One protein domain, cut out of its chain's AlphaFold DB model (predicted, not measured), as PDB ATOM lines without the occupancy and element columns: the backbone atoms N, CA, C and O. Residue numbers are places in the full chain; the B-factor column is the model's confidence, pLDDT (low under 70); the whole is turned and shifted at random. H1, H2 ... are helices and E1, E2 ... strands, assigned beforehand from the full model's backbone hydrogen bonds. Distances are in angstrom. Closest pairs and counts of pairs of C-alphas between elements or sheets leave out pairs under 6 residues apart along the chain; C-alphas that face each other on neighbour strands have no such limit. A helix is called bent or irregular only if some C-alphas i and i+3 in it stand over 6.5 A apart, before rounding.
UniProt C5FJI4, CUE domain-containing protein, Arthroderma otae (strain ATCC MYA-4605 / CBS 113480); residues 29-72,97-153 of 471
ATOM      1  N   ALA A  29      32.590 -26.833 -31.792       50.53
ATOM      2  CA  ALA A  29      33.208 -27.026 -33.098       50.53
ATOM      3  C   ALA A  29      32.821 -28.373 -33.763       50.53
ATOM      4  O   ALA A  29      32.674 -28.448 -34.980       50.53
ATOM      5  N   GLU A  30      32.556 -29.416 -32.971       50.59
ATOM      6  CA  GLU A  30      31.966 -30.684 -33.448       50.59
ATOM      7  C   GLU A  30      30.559 -30.461 -34.023       50.59
ATOM      8  O   GLU A  30      30.242 -30.887 -35.132       50.59
ATOM      9  N   GLN A  31      29.766 -29.633 -33.340       49.62
ATOM     10  CA  GLN A  31      28.426 -29.272 -33.784       49.62
ATOM     11  C   GLN A  31      28.426 -28.488 -35.109       49.62
ATOM     12  O   GLN A  31      27.519 -28.654 -35.926       49.62
ATOM     13  N   THR A  32      29.434 -27.640 -35.358       53.25
ATOM     14  CA  THR A  32      29.536 -26.896 -36.627       53.25
ATOM     15  C   THR A  32      29.788 -27.788 -37.835       53.25
ATOM     16  O   THR A  32      29.333 -27.433 -38.922       53.25
ATOM     17  N   GLY A  33      30.472 -28.923 -37.669       53.53
ATOM     18  CA  GLY A  33      30.750 -29.854 -38.762       53.53
ATOM     19  C   GLY A  33      29.490 -30.590 -39.212       53.53
ATOM     20  O   GLY A  33      29.063 -30.456 -40.359       53.53
ATOM     21  N   GLU A  34      28.855 -31.314 -38.295       53.47
ATOM     22  CA  GLU A  34      27.718 -32.189 -38.610       53.47
ATOM     23  C   GLU A  34      26.445 -31.417 -38.977       53.47
ATOM     24  O   GLU A  34      25.782 -31.742 -39.964       53.47
ATOM     25  N   ALA A  35      26.125 -30.334 -38.254       55.25
ATOM     26  CA  ALA A  35      24.954 -29.511 -38.568       55.25
ATOM     27  C   ALA A  35      25.070 -28.861 -39.951       55.25
ATOM     28  O   ALA A  35      24.088 -28.778 -40.692       55.25
ATOM     29  N   LYS A  36      26.287 -28.443 -40.334       54.69
ATOM     30  CA  LYS A  36      26.542 -27.937 -41.683       54.69
ATOM     31  C   LYS A  36      26.301 -29.029 -42.714       54.69
ATOM     32  O   LYS A  36      25.784 -28.720 -43.778       54.69
ATOM     33  N   MET A  37      26.645 -30.281 -42.424       53.94
ATOM     34  CA  MET A  37      26.477 -31.395 -43.351       53.94
ATOM     35  C   MET A  37      25.006 -31.751 -43.609       53.94
ATOM     36  O   MET A  37      24.600 -31.834 -44.763       53.94
ATOM     37  N   ILE A  38      24.207 -31.895 -42.549       58.41
ATOM     38  CA  ILE A  38      22.806 -32.342 -42.654       58.41
ATOM     39  C   ILE A  38      21.878 -31.194 -43.076       58.41
ATOM     40  O   ILE A  38      20.924 -31.405 -43.818       58.41
ATOM     41  N   PHE A  39      22.153 -29.964 -42.634       52.69
ATOM     42  CA  PHE A  39      21.202 -28.855 -42.757       52.69
ATOM     43  C   PHE A  39      21.729 -27.625 -43.502       52.69
ATOM     44  O   PHE A  39      20.998 -26.639 -43.613       52.69
ATOM     45  N   GLY A  40      22.986 -27.636 -43.959       52.62
ATOM     46  CA  GLY A  40      23.615 -26.517 -44.673       52.62
ATOM     47  C   GLY A  40      23.943 -25.287 -43.814       52.62
ATOM     48  O   GLY A  40      24.639 -24.395 -44.284       52.62
ATOM     49  N   HIS A  41      23.511 -25.233 -42.548       54.94
ATOM     50  CA  HIS A  41      23.669 -24.060 -41.682       54.94
ATOM     51  C   HIS A  41      24.061 -24.427 -40.247       54.94
ATOM     52  O   HIS A  41      23.573 -25.395 -39.666       54.94
ATOM     53  N   GLN A  42      24.910 -23.591 -39.639       59.72
ATOM     54  CA  GLN A  42      25.428 -23.778 -38.276       59.72
ATOM     55  C   GLN A  42      24.383 -23.518 -37.170       59.72
ATOM     56  O   GLN A  42      24.644 -23.825 -36.014       59.72
ATOM     57  N   GLY A  43      23.197 -22.991 -37.494       70.88
ATOM     58  CA  GLY A  43      22.181 -22.616 -36.499       70.88
ATOM     59  C   GLY A  43      21.412 -23.779 -35.854       70.88
ATOM     60  O   GLY A  43      20.819 -23.596 -34.798       70.88
ATOM     61  N   ARG A  44      21.431 -24.989 -36.437       76.75
ATOM     62  CA  ARG A  44      20.609 -26.136 -35.976       76.75
ATOM     63  C   ARG A  44      21.304 -27.095 -35.007       76.75
ATOM     64  O   ARG A  44      20.805 -28.164 -34.684       76.75
ATOM     65  N   GLN A  45      22.453 -26.695 -34.483       75.38
ATOM     66  CA  GLN A  45      23.260 -27.502 -33.567       75.38
ATOM     67  C   GLN A  45      22.556 -27.851 -32.259       75.38
ATOM     68  O   GLN A  45      22.734 -28.948 -31.727       75.38
ATOM     69  N   LYS A  46      21.785 -26.895 -31.732       79.62
ATOM     70  CA  LYS A  46      20.999 -27.081 -30.515       79.62
ATOM     71  C   LYS A  46      19.897 -28.112 -30.746       79.62
ATOM     72  O   LYS A  46      19.786 -29.049 -29.974       79.62
ATOM     73  N   GLU A  47      19.180 -27.992 -31.861       84.50
ATOM     74  CA  GLU A  47      18.114 -28.922 -32.244       84.50
ATOM     75  C   GLU A  47      18.634 -30.356 -32.422       84.50
ATOM     76  O   GLU A  47      18.043 -31.294 -31.898       84.50
ATOM     77  N   ILE A  48      19.771 -30.536 -33.105       84.19
ATOM     78  CA  ILE A  48      20.394 -31.862 -33.272       84.19
ATOM     79  C   ILE A  48      20.772 -32.458 -31.916       84.19
ATOM     80  O   ILE A  48      20.514 -33.632 -31.664       84.19
ATOM     81  N   ARG A  49      21.364 -31.650 -31.031       85.00
ATOM     82  CA  ARG A  49      21.730 -32.083 -29.681       85.00
ATOM     83  C   ARG A  49      20.503 -32.480 -28.868       85.00
ATOM     84  O   ARG A  49      20.549 -33.512 -28.209       85.00
ATOM     85  N   ASP A  50      19.442 -31.683 -28.907       86.75
ATOM     86  CA  ASP A  50      18.211 -31.971 -28.173       86.75
ATOM     87  C   ASP A  50      17.590 -33.285 -28.673       86.75
ATOM     88  O   ASP A  50      17.273 -34.152 -27.864       86.75
ATOM     89  N   ARG A  51      17.542 -33.502 -29.995       89.75
ATOM     90  CA  ARG A  51      17.085 -34.770 -30.592       89.75
ATOM     91  C   ARG A  51      17.973 -35.961 -30.234       89.75
ATOM     92  O   ARG A  51      17.453 -37.046 -30.001       89.75
ATOM     93  N   LEU A  52      19.294 -35.781 -30.188       88.62
ATOM     94  CA  LEU A  52      20.212 -36.844 -29.775       88.62
ATOM     95  C   LEU A  52      20.001 -37.210 -28.306       88.62
ATOM     96  O   LEU A  52      19.928 -38.387 -27.978       88.62
ATOM     97  N   VAL A  53      19.911 -36.214 -27.423       90.56
ATOM     98  CA  VAL A  53      19.644 -36.439 -25.997       90.56
ATOM     99  C   VAL A  53      18.325 -37.182 -25.821       90.56
ATOM    100  O   VAL A  53      18.273 -38.124 -25.037       90.56
ATOM    101  N   GLU A  54      17.296 -36.805 -26.578       92.06
ATOM    102  CA  GLU A  54      16.006 -37.486 -26.554       92.06
ATOM    103  C   GLU A  54      16.124 -38.940 -27.016       92.06
ATOM    104  O   GLU A  54      15.719 -39.848 -26.303       92.06
ATOM    105  N   HIS A  55      16.794 -39.191 -28.141       91.44
ATOM    106  CA  HIS A  55      17.005 -40.548 -28.638       91.44
ATOM    107  C   HIS A  55      17.796 -41.428 -27.662       91.44
ATOM    108  O   HIS A  55      17.466 -42.600 -27.474       91.44
ATOM    109  N   ILE A  56      18.827 -40.869 -27.023       91.94
ATOM    110  CA  ILE A  56      19.607 -41.583 -26.011       91.94
ATOM    111  C   ILE A  56      18.738 -41.901 -24.787       91.94
ATOM    112  O   ILE A  56      18.893 -42.969 -24.206       91.94
ATOM    113  N   ARG A  57      17.807 -41.016 -24.411       92.50
ATOM    114  CA  ARG A  57      16.843 -41.277 -23.333       92.50
ATOM    115  C   ARG A  57      15.841 -42.359 -23.690       92.50
ATOM    116  O   ARG A  57      15.654 -43.275 -22.899       92.50
ATOM    117  N   THR A  58      15.238 -42.295 -24.875       95.50
ATOM    118  CA  THR A  58      14.274 -43.308 -25.330       95.50
ATOM    119  C   THR A  58      14.911 -44.700 -25.386       95.50
ATOM    120  O   THR A  58      14.258 -45.686 -25.075       95.50
ATOM    121  N   ASN A  59      16.205 -44.781 -25.717       93.94
ATOM    122  CA  ASN A  59      16.962 -46.035 -25.799       93.94
ATOM    123  C   ASN A  59      17.947 -46.202 -24.627       93.94
ATOM    124  O   ASN A  59      19.033 -46.770 -24.781       93.94
ATOM    125  N   ALA A  60      17.600 -45.683 -23.446       92.31
ATOM    126  CA  ALA A  60      18.507 -45.664 -22.300       92.31
ATOM    127  C   ALA A  60      18.943 -47.069 -21.853       92.31
ATOM    128  O   ALA A  60      20.092 -47.250 -21.452       92.31
ATOM    129  N   THR A  61      18.073 -48.074 -21.993       90.44
ATOM    130  CA  THR A  61      18.364 -49.486 -21.684       90.44
ATOM    131  C   THR A  61      19.595 -50.011 -22.424       90.44
ATOM    132  O   THR A  61      20.418 -50.715 -21.841       90.44
ATOM    133  N   TYR A  62      19.768 -49.613 -23.685       91.00
ATOM    134  CA  TYR A  62      20.943 -49.938 -24.487       91.00
ATOM    135  C   TYR A  62      22.152 -49.085 -24.079       91.00
ATOM    136  O   TYR A  62      23.256 -49.595 -23.888       91.00
ATOM    137  N   PHE A  63      21.961 -47.775 -23.905       88.81
ATOM    138  CA  PHE A  63      23.082 -46.849 -23.727       88.81
ATOM    139  C   PHE A  63      23.737 -46.877 -22.346       88.81
ATOM    140  O   PHE A  63      24.931 -46.583 -22.225       88.81
ATOM    141  N   VAL A  64      23.002 -47.267 -21.309       91.00
ATOM    142  CA  VAL A  64      23.525 -47.353 -19.938       91.00
ATOM    143  C   VAL A  64      24.614 -48.413 -19.813       91.00
ATOM    144  O   VAL A  64      25.577 -48.191 -19.082       91.00
ATOM    145  N   GLN A  65      24.562 -49.479 -20.616       88.06
ATOM    146  CA  GLN A  65      25.588 -50.531 -20.648       88.06
ATOM    147  C   GLN A  65      26.981 -49.995 -21.024       88.06
ATOM    148  O   GLN A  65      28.008 -50.562 -20.649       88.06
ATOM    149  N   PHE A  66      27.040 -48.867 -21.740       85.44
ATOM    150  CA  PHE A  66      28.293 -48.221 -22.130       85.44
ATOM    151  C   PHE A  66      28.827 -47.242 -21.071       85.44
ATOM    152  O   PHE A  66      29.960 -46.751 -21.198       85.44
ATOM    153  N   VAL A  67      28.046 -46.948 -20.027       89.38
ATOM    154  CA  VAL A  67      28.436 -46.076 -18.917       89.38
ATOM    155  C   VAL A  67      28.995 -46.914 -17.775       89.38
ATOM    156  O   VAL A  67      28.338 -47.771 -17.203       89.38
ATOM    157  N   SER A  68      30.243 -46.633 -17.404       85.06
ATOM    158  CA  SER A  68      30.908 -47.338 -16.303       85.06
ATOM    159  C   SER A  68      30.677 -46.645 -14.958       85.06
ATOM    160  O   SER A  68      30.975 -45.456 -14.792       85.06
ATOM    161  N   ASP A  69      30.204 -47.406 -13.969       84.38
ATOM    162  CA  ASP A  69      29.969 -46.904 -12.611       84.38
ATOM    163  C   ASP A  69      31.272 -46.592 -11.864       84.38
ATOM    164  O   ASP A  69      31.428 -45.525 -11.285       84.38
ATOM    165  N   VAL A  70      32.296 -47.441 -11.955       79.81
ATOM    166  CA  VAL A  70      33.587 -47.185 -11.297       79.81
ATOM    167  C   VAL A  70      34.734 -47.549 -12.243       79.81
ATOM    168  O   VAL A  70      34.741 -48.611 -12.853       79.81
ATOM    169  N   GLY A  71      35.709 -46.646 -12.405       66.50
ATOM    170  CA  GLY A  71      37.019 -46.970 -12.993       66.50
ATOM    171  C   GLY A  71      37.093 -47.293 -14.497       66.50
ATOM    172  O   GLY A  71      38.131 -47.764 -14.956       66.50
ATOM    173  N   GLY A  72      36.058 -47.033 -15.301       56.97
ATOM    174  CA  GLY A  72      36.051 -47.365 -16.736       56.97
ATOM    175  C   GLY A  72      36.645 -46.312 -17.681       56.97
ATOM    176  O   GLY A  72      36.387 -46.354 -18.891       56.97
ATOM    177  N   SER A  97      24.401 -51.035 -10.872       88.12
ATOM    178  CA  SER A  97      23.572 -50.571 -11.995       88.12
ATOM    179  C   SER A  97      22.993 -49.177 -11.729       88.12
ATOM    180  O   SER A  97      22.983 -48.323 -12.612       88.12
ATOM    181  N   GLU A  98      22.609 -48.908 -10.481       91.25
ATOM    182  CA  GLU A  98      22.135 -47.600 -10.026       91.25
ATOM    183  C   GLU A  98      23.195 -46.500 -10.202       91.25
ATOM    184  O   GLU A  98      22.901 -45.405 -10.687       91.25
ATOM    185  N   GLY A  99      24.461 -46.799  -9.895       90.56
ATOM    186  CA  GLY A  99      25.567 -45.868 -10.099       90.56
ATOM    187  C   GLY A  99      25.848 -45.586 -11.581       90.56
ATOM    188  O   GLY A  99      26.123 -44.438 -11.957       90.56
ATOM    189  N   GLN A 100      25.688 -46.591 -12.455       90.50
ATOM    190  CA  GLN A 100      25.746 -46.400 -13.915       90.50
ATOM    191  C   GLN A 100      24.640 -45.458 -14.389       90.50
ATOM    192  O   GLN A 100      24.920 -44.509 -15.127       90.50
ATOM    193  N   TRP A 101      23.409 -45.674 -13.922       92.88
ATOM    194  CA  TRP A 101      22.253 -44.861 -14.292       92.88
ATOM    195  C   TRP A 101      22.390 -43.407 -13.822       92.88
ATOM    196  O   TRP A 101      22.229 -42.473 -14.607       92.88
ATOM    197  N   ALA A 102      22.811 -43.184 -12.574       93.44
ATOM    198  CA  ALA A 102      23.050 -41.840 -12.048       93.44
ATOM    199  C   ALA A 102      24.129 -41.085 -12.849       93.44
ATOM    200  O   ALA A 102      24.021 -39.881 -13.112       93.44
ATOM    201  N   LYS A 103      25.182 -41.789 -13.285       91.06
ATOM    202  CA  LYS A 103      26.206 -41.216 -14.169       91.06
ATOM    203  C   LYS A 103      25.688 -40.932 -15.568       91.06
ATOM    204  O   LYS A 103      26.077 -39.916 -16.147       91.06
ATOM    205  N   PHE A 104      24.850 -41.807 -16.103       93.19
ATOM    206  CA  PHE A 104      24.214 -41.636 -17.399       93.19
ATOM    207  C   PHE A 104      23.316 -40.390 -17.413       93.19
ATOM    208  O   PHE A 104      23.492 -39.524 -18.269       93.19
ATOM    209  N   GLU A 105      22.476 -40.192 -16.399       93.94
ATOM    210  CA  GLU A 105      21.652 -38.980 -16.275       93.94
ATOM    211  C   GLU A 105      22.488 -37.704 -16.125       93.94
ATOM    212  O   GLU A 105      22.209 -36.656 -16.726       93.94
ATOM    213  N   LYS A 106      23.594 -37.786 -15.378       92.56
ATOM    214  CA  LYS A 106      24.555 -36.683 -15.277       92.56
ATOM    215  C   LYS A 106      25.212 -36.378 -16.625       92.56
ATOM    216  O   LYS A 106      25.440 -35.205 -16.938       92.56
ATOM    217  N   LEU A 107      25.507 -37.404 -17.427       89.75
ATOM    218  CA  LEU A 107      26.047 -37.258 -18.777       89.75
ATOM    219  C   LEU A 107      25.032 -36.573 -19.696       89.75
ATOM    220  O   LEU A 107      25.390 -35.590 -20.340       89.75
ATOM    221  N   LEU A 108      23.773 -37.010 -19.697       91.38
ATOM    222  CA  LEU A 108      22.695 -36.403 -20.483       91.38
ATOM    223  C   LEU A 108      22.445 -34.943 -20.099       91.38
ATOM    224  O   LEU A 108      22.354 -34.063 -20.957       91.38
ATOM    225  N   SER A 109      22.423 -34.657 -18.800       90.75
ATOM    226  CA  SER A 109      22.307 -33.293 -18.279       90.75
ATOM    227  C   SER A 109      23.464 -32.404 -18.744       90.75
ATOM    228  O   SER A 109      23.261 -31.234 -19.084       90.75
ATOM    229  N   LYS A 110      24.682 -32.954 -18.805       89.06
ATOM    230  CA  LYS A 110      25.864 -32.258 -19.322       89.06
ATOM    231  C   LYS A 110      25.789 -32.060 -20.838       89.06
ATOM    232  O   LYS A 110      26.083 -30.960 -21.310       89.06
ATOM    233  N   MET A 111      25.354 -33.074 -21.584       85.25
ATOM    234  CA  MET A 111      25.144 -32.984 -23.032       85.25
ATOM    235  C   MET A 111      24.119 -31.906 -23.374       85.25
ATOM    236  O   MET A 111      24.360 -31.134 -24.291       85.25
ATOM    237  N   LYS A 112      23.035 -31.772 -22.597       86.44
ATOM    238  CA  LYS A 112      22.008 -30.735 -22.796       86.44
ATOM    239  C   LYS A 112      22.523 -29.319 -22.500       86.44
ATOM    240  O   LYS A 112      22.241 -28.390 -23.250       86.44
ATOM    241  N   LYS A 113      23.285 -29.141 -21.413       82.81
ATOM    242  CA  LYS A 113      23.711 -27.811 -20.927       82.81
ATOM    243  C   LYS A 113      24.935 -27.235 -21.635       82.81
ATOM    244  O   LYS A 113      25.116 -26.021 -21.621       82.81
ATOM    245  N   THR A 114      25.797 -28.067 -22.215       59.56
ATOM    246  CA  THR A 114      27.118 -27.614 -22.671       59.56
ATOM    247  C   THR A 114      27.440 -28.060 -24.085       59.56
ATOM    248  O   THR A 114      27.006 -29.118 -24.520       59.56
ATOM    249  N   GLY A 115      28.276 -27.265 -24.764       66.50
ATOM    250  CA  GLY A 115      29.063 -27.599 -25.961       66.50
ATOM    251  C   GLY A 115      29.942 -28.855 -25.825       66.50
ATOM    252  O   GLY A 115      31.044 -28.877 -26.344       66.50
ATOM    253  N   PHE A 116      29.544 -29.842 -25.030       62.25
ATOM    254  CA  PHE A 116      30.317 -31.006 -24.651       62.25
ATOM    255  C   PHE A 116      29.635 -32.232 -25.238       62.25
ATOM    256  O   PHE A 116      28.642 -32.725 -24.705       62.25
ATOM    257  N   TRP A 117      30.186 -32.699 -26.347       60.06
ATOM    258  CA  TRP A 117      30.009 -34.062 -26.803       60.06
ATOM    259  C   TRP A 117      31.137 -34.862 -26.143       60.06
ATOM    260  O   TRP A 117      32.312 -34.503 -26.207       60.06
ATOM    261  N   GLY A 118      30.778 -35.856 -25.340       51.94
ATOM    262  CA  GLY A 118      31.744 -36.791 -24.782       51.94
ATOM    263  C   GLY A 118      32.452 -37.543 -25.912       51.94
ATOM    264  O   GLY A 118      31.825 -38.100 -26.805       51.94
ATOM    265  N   GLY A 119      33.785 -37.521 -25.886       53.00
ATOM    266  CA  GLY A 119      34.604 -37.938 -27.027       53.00
ATOM    267  C   GLY A 119      34.341 -39.359 -27.540       53.00
ATOM    268  O   GLY A 119      33.875 -40.203 -26.783       53.00
ATOM    269  N   SER A 120      34.684 -39.592 -28.815       46.62
ATOM    270  CA  SER A 120      34.751 -40.825 -29.637       46.62
ATOM    271  C   SER A 120      33.642 -41.888 -29.540       46.62
ATOM    272  O   SER A 120      33.293 -42.468 -30.558       46.62
ATOM    273  N   ARG A 121      33.071 -42.170 -28.367       50.56
ATOM    274  CA  ARG A 121      31.996 -43.155 -28.163       50.56
ATOM    275  C   ARG A 121      30.645 -42.666 -28.683       50.56
ATOM    276  O   ARG A 121      29.790 -43.483 -28.992       50.56
ATOM    277  N   GLN A 122      30.452 -41.352 -28.785       52.06
ATOM    278  CA  GLN A 122      29.165 -40.762 -29.169       52.06
ATOM    279  C   GLN A 122      29.019 -40.564 -30.683       52.06
ATOM    280  O   GLN A 122      27.908 -40.627 -31.197       52.06
ATOM    281  N   ALA A 123      30.133 -40.467 -31.414       48.91
ATOM    282  CA  ALA A 123      30.127 -40.490 -32.877       48.91
ATOM    283  C   ALA A 123      29.609 -41.836 -33.424       48.91
ATOM    284  O   ALA A 123      28.841 -41.862 -34.380       48.91
ATOM    285  N   SER A 124      29.941 -42.964 -32.782       47.62
ATOM    286  CA  SER A 124      29.358 -44.275 -33.123       47.62
ATOM    287  C   SER A 124      27.851 -44.352 -32.835       47.62
ATOM    288  O   SER A 124      27.144 -45.105 -33.494       47.62
ATOM    289  N   LEU A 125      27.355 -43.545 -31.891       48.25
ATOM    290  CA  LEU A 125      25.955 -43.501 -31.456       48.25
ATOM    291  C   LEU A 125      25.020 -42.837 -32.475       48.25
ATOM    292  O   LEU A 125      23.870 -43.237 -32.608       48.25
ATOM    293  N   LEU A 126      25.521 -41.842 -33.213       48.34
ATOM    294  CA  LEU A 126      24.774 -41.110 -34.244       48.34
ATOM    295  C   LEU A 126      24.454 -41.938 -35.503       48.34
ATOM    296  O   LEU A 126      23.725 -41.462 -36.369       48.34
ATOM    297  N   HIS A 127      25.010 -43.148 -35.619       48.16
ATOM    298  CA  HIS A 127      24.851 -44.018 -36.789       48.16
ATOM    299  C   HIS A 127      23.739 -45.065 -36.630       48.16
ATOM    300  O   HIS A 127      23.408 -45.745 -37.601       48.16
ATOM    301  N   GLN A 128      23.132 -45.179 -35.443       44.38
ATOM    302  CA  GLN A 128      21.806 -45.787 -35.335       44.38
ATOM    303  C   GLN A 128      20.785 -44.821 -35.948       44.38
ATOM    304  O   GLN A 128      20.993 -43.608 -35.868       44.38
ATOM    305  N   PRO A 129      19.723 -45.317 -36.609       42.06
ATOM    306  CA  PRO A 129      18.809 -44.479 -37.367       42.06
ATOM    307  C   PRO A 129      18.036 -43.564 -36.419       42.06
ATOM    308  O   PRO A 129      16.923 -43.857 -35.989       42.06
ATOM    309  N   LEU A 130      18.611 -42.399 -36.133       43.41
ATOM    310  CA  LEU A 130      17.818 -41.247 -35.773       43.41
ATOM    311  C   LEU A 130      16.810 -41.062 -36.914       43.41
ATOM    312  O   LEU A 130      17.204 -41.144 -38.083       43.41
ATOM    313  N   PRO A 131      15.530 -40.778 -36.629       43.22
ATOM    314  CA  PRO A 131      14.553 -40.373 -37.634       43.22
ATOM    315  C   PRO A 131      14.878 -38.949 -38.129       43.22
ATOM    316  O   PRO A 131      14.057 -38.032 -38.117       43.22
ATOM    317  N   LEU A 132      16.128 -38.722 -38.533       45.78
ATOM    318  CA  LEU A 132      16.563 -37.572 -39.288       45.78
ATOM    319  C   LEU A 132      16.134 -37.844 -40.723       45.78
ATOM    320  O   LEU A 132      16.612 -38.756 -41.388       45.78
ATOM    321  N   ARG A 133      15.146 -37.055 -41.134       38.31
ATOM    322  CA  ARG A 133      14.441 -37.031 -42.414       38.31
ATOM    323  C   ARG A 133      15.413 -36.779 -43.583       38.31
ATOM    324  O   ARG A 133      15.423 -35.697 -44.157       38.31
ATOM    325  N   GLY A 134      16.260 -37.755 -43.890       45.81
ATOM    326  CA  GLY A 134      17.166 -37.795 -45.035       45.81
ATOM    327  C   GLY A 134      17.013 -39.123 -45.788       45.81
ATOM    328  O   GLY A 134      16.563 -40.107 -45.194       45.81
ATOM    329  N   PRO A 135      17.331 -39.162 -47.095       45.19
ATOM    330  CA  PRO A 135      17.258 -40.384 -47.889       45.19
ATOM    331  C   PRO A 135      18.124 -41.471 -47.245       45.19
ATOM    332  O   PRO A 135      19.279 -41.244 -46.879       45.19
ATOM    333  N   ARG A 136      17.512 -42.636 -47.027       49.22
ATOM    334  CA  ARG A 136      18.052 -43.706 -46.189       49.22
ATOM    335  C   ARG A 136      19.404 -44.201 -46.742       49.22
ATOM    336  O   ARG A 136      19.541 -44.414 -47.941       49.22
ATOM    337  N   HIS A 137      20.370 -44.413 -45.842       58.91
ATOM    338  CA  HIS A 137      21.664 -45.096 -46.063       58.91
ATOM    339  C   HIS A 137      22.797 -44.341 -46.782       58.91
ATOM    340  O   HIS A 137      23.708 -44.980 -47.317       58.91
ATOM    341  N   GLN A 138      22.821 -43.007 -46.768       70.12
ATOM    342  CA  GLN A 138      24.025 -42.301 -47.220       70.12
ATOM    343  C   GLN A 138      25.089 -42.236 -46.109       70.12
ATOM    344  O   GLN A 138      24.773 -41.836 -44.986       70.12
ATOM    345  N   PRO A 139      26.344 -42.638 -46.391       73.56
ATOM    346  CA  PRO A 139      27.425 -42.557 -45.419       73.56
ATOM    347  C   PRO A 139      27.729 -41.096 -45.071       73.56
ATOM    348  O   PRO A 139      27.812 -40.227 -45.939       73.56
ATOM    349  N   VAL A 140      27.913 -40.840 -43.779       78.12
ATOM    350  CA  VAL A 140      28.302 -39.537 -43.239       78.12
ATOM    351  C   VAL A 140      29.821 -39.507 -43.094       78.12
ATOM    352  O   VAL A 140      30.402 -40.372 -42.443       78.12
ATOM    353  N   HIS A 141      30.475 -38.516 -43.703       82.12
ATOM    354  CA  HIS A 141      31.932 -38.402 -43.684       82.12
ATOM    355  C   HIS A 141      32.388 -37.306 -42.716       82.12
ATOM    356  O   HIS A 141      32.103 -36.118 -42.902       82.12
ATOM    357  N   ILE A 142      33.130 -37.716 -41.686       84.19
ATOM    358  CA  ILE A 142      33.639 -36.844 -40.625       84.19
ATOM    359  C   ILE A 142      35.148 -37.071 -40.497       84.19
ATOM    360  O   ILE A 142      35.599 -38.213 -40.449       84.19
ATOM    361  N   ALA A 143      35.929 -35.994 -40.429       84.25
ATOM    362  CA  ALA A 143      37.353 -36.041 -40.121       84.25
ATOM    363  C   ALA A 143      37.588 -35.641 -38.662       84.25
ATOM    364  O   ALA A 143      37.004 -34.677 -38.163       84.25
ATOM    365  N   TYR A 144      38.445 -36.392 -37.971       82.88
ATOM    366  CA  TYR A 144      38.781 -36.159 -36.572       82.88
ATOM    367  C   TYR A 144      40.193 -35.589 -36.452       82.88
ATOM    368  O   TYR A 144      41.167 -36.214 -36.859       82.88
ATOM    369  N   HIS A 145      40.307 -34.400 -35.870       78.94
ATOM    370  CA  HIS A 145      41.553 -33.664 -35.712       78.94
ATOM    371  C   HIS A 145      41.890 -33.449 -34.232       78.94
ATOM    372  O   HIS A 145      41.026 -33.160 -33.393       78.94
ATOM    373  N   ASN A 146      43.187 -33.519 -33.918       78.00
ATOM    374  CA  ASN A 146      43.779 -33.100 -32.640       78.00
ATOM    375  C   ASN A 146      43.118 -33.698 -31.387       78.00
ATOM    376  O   ASN A 146      43.103 -33.066 -30.328       78.00
ATOM    377  N   PHE A 147      42.539 -34.896 -31.508       72.62
ATOM    378  CA  PHE A 147      41.815 -35.595 -30.442       72.62
ATOM    379  C   PHE A 147      40.677 -34.787 -29.787       72.62
ATOM    380  O   PHE A 147      40.301 -35.054 -28.643       72.62
ATOM    381  N   ARG A 148      40.183 -33.740 -30.457       72.00
ATOM    382  CA  ARG A 148      39.259 -32.762 -29.855       72.00
ATOM    383  C   ARG A 148      38.269 -32.148 -30.829       72.00
ATOM    384  O   ARG A 148      37.326 -31.509 -30.373       72.00
ATOM    385  N   HIS A 149      38.504 -32.251 -32.132       75.62
ATOM    386  CA  HIS A 149      37.723 -31.517 -33.112       75.62
ATOM    387  C   HIS A 149      37.281 -32.419 -34.257       75.62
ATOM    388  O   HIS A 149      38.097 -33.130 -34.831       75.62
ATOM    389  N   TYR A 150      35.999 -32.357 -34.598       81.81
ATOM    390  CA  TYR A 150      35.435 -33.024 -35.763       81.81
ATOM    391  C   TYR A 150      35.110 -31.987 -36.836       81.81
ATOM    392  O   TYR A 150      34.564 -30.925 -36.530       81.81
ATOM    393  N   SER A 151      35.439 -32.292 -38.087       81.81
ATOM    394  CA  SER A 151      35.111 -31.479 -39.255       81.81
ATOM    395  C   SER A 151      34.320 -32.319 -40.266       81.81
ATOM    396  O   SER A 151      34.528 -33.523 -40.395       81.81
ATOM    397  N   SER A 152      33.356 -31.703 -40.957       82.38
ATOM    398  CA  SER A 152      32.612 -32.388 -42.024       82.38
ATOM    399  C   SER A 152      33.454 -32.422 -43.294       82.38
ATOM    400  O   SER A 152      33.993 -31.395 -43.709       82.38
ATOM    401  N   VAL A 153      33.534 -33.597 -43.918       83.38
ATOM    402  CA  VAL A 153      34.209 -33.792 -45.202       83.38
ATOM    403  C   VAL A 153      33.168 -33.701 -46.315       83.38
ATOM    404  O   VAL A 153      32.142 -34.376 -46.275       83.38
TER     405      VAL A 153
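This is residues 29 to 72 and 97 to 153 of the 471 residues of the protein "CUE domain-containing protein" of Arthroderma otae (strain ATCC MYA-4605 / CBS 113480) (UniProt C5FJI4). Long helices H2 and H4 lie partly side by side, with short H3 crosswise to both; H1 crosses the first part of H2, and the small antiparallel hairpin E1-E2 packs on H1. The 101 printed residues, mostly helix by class, hold H1 H2 H3 H4 E1 E2 in that order, compact, radius of gyration of the C-alphas 14.1 A, spans 40 by 30 by 23 A.

Find C-alpha 29 at (33.208, -27.026, -33.098); there H1, residues 29 to 39, begins. H2, residues 42 to 58, runs 26.0 A and is irregular: C-alphas 43 and 46 are 7.6 A apart. Then come H3, residues 60 to 66, H4, residues 97 to 113, 24.5 A, E1, residues 142 to 145, and E2, residues 149 to 152, ending at (32.612, -32.388, -42.024).

Residues 49 to 53 of H2 touch residues 108 to 112 of H4, closest C-alphas Val 53 and Leu 108, 6.3 A, at a shallow tilt of 17 degrees, opposite ways. In E1-E2, N 143 and O 151 are 2.8 A apart, within hydrogen-bond range. Every O i to N i+4 pair is in range in H4, 5 of 7 in H1, 11 of 13 in H2, 1 of 3 in H3, where 2 of 4 O i to N i+3 pairs are.

Residues 73 to 96 are cut out, a 13.7 A gap between C-alphas 72 and 97. The link H4 to E1 is long; pLDDT is under 70 at residues 29 to 42, 71 to 72 and 114 to 137.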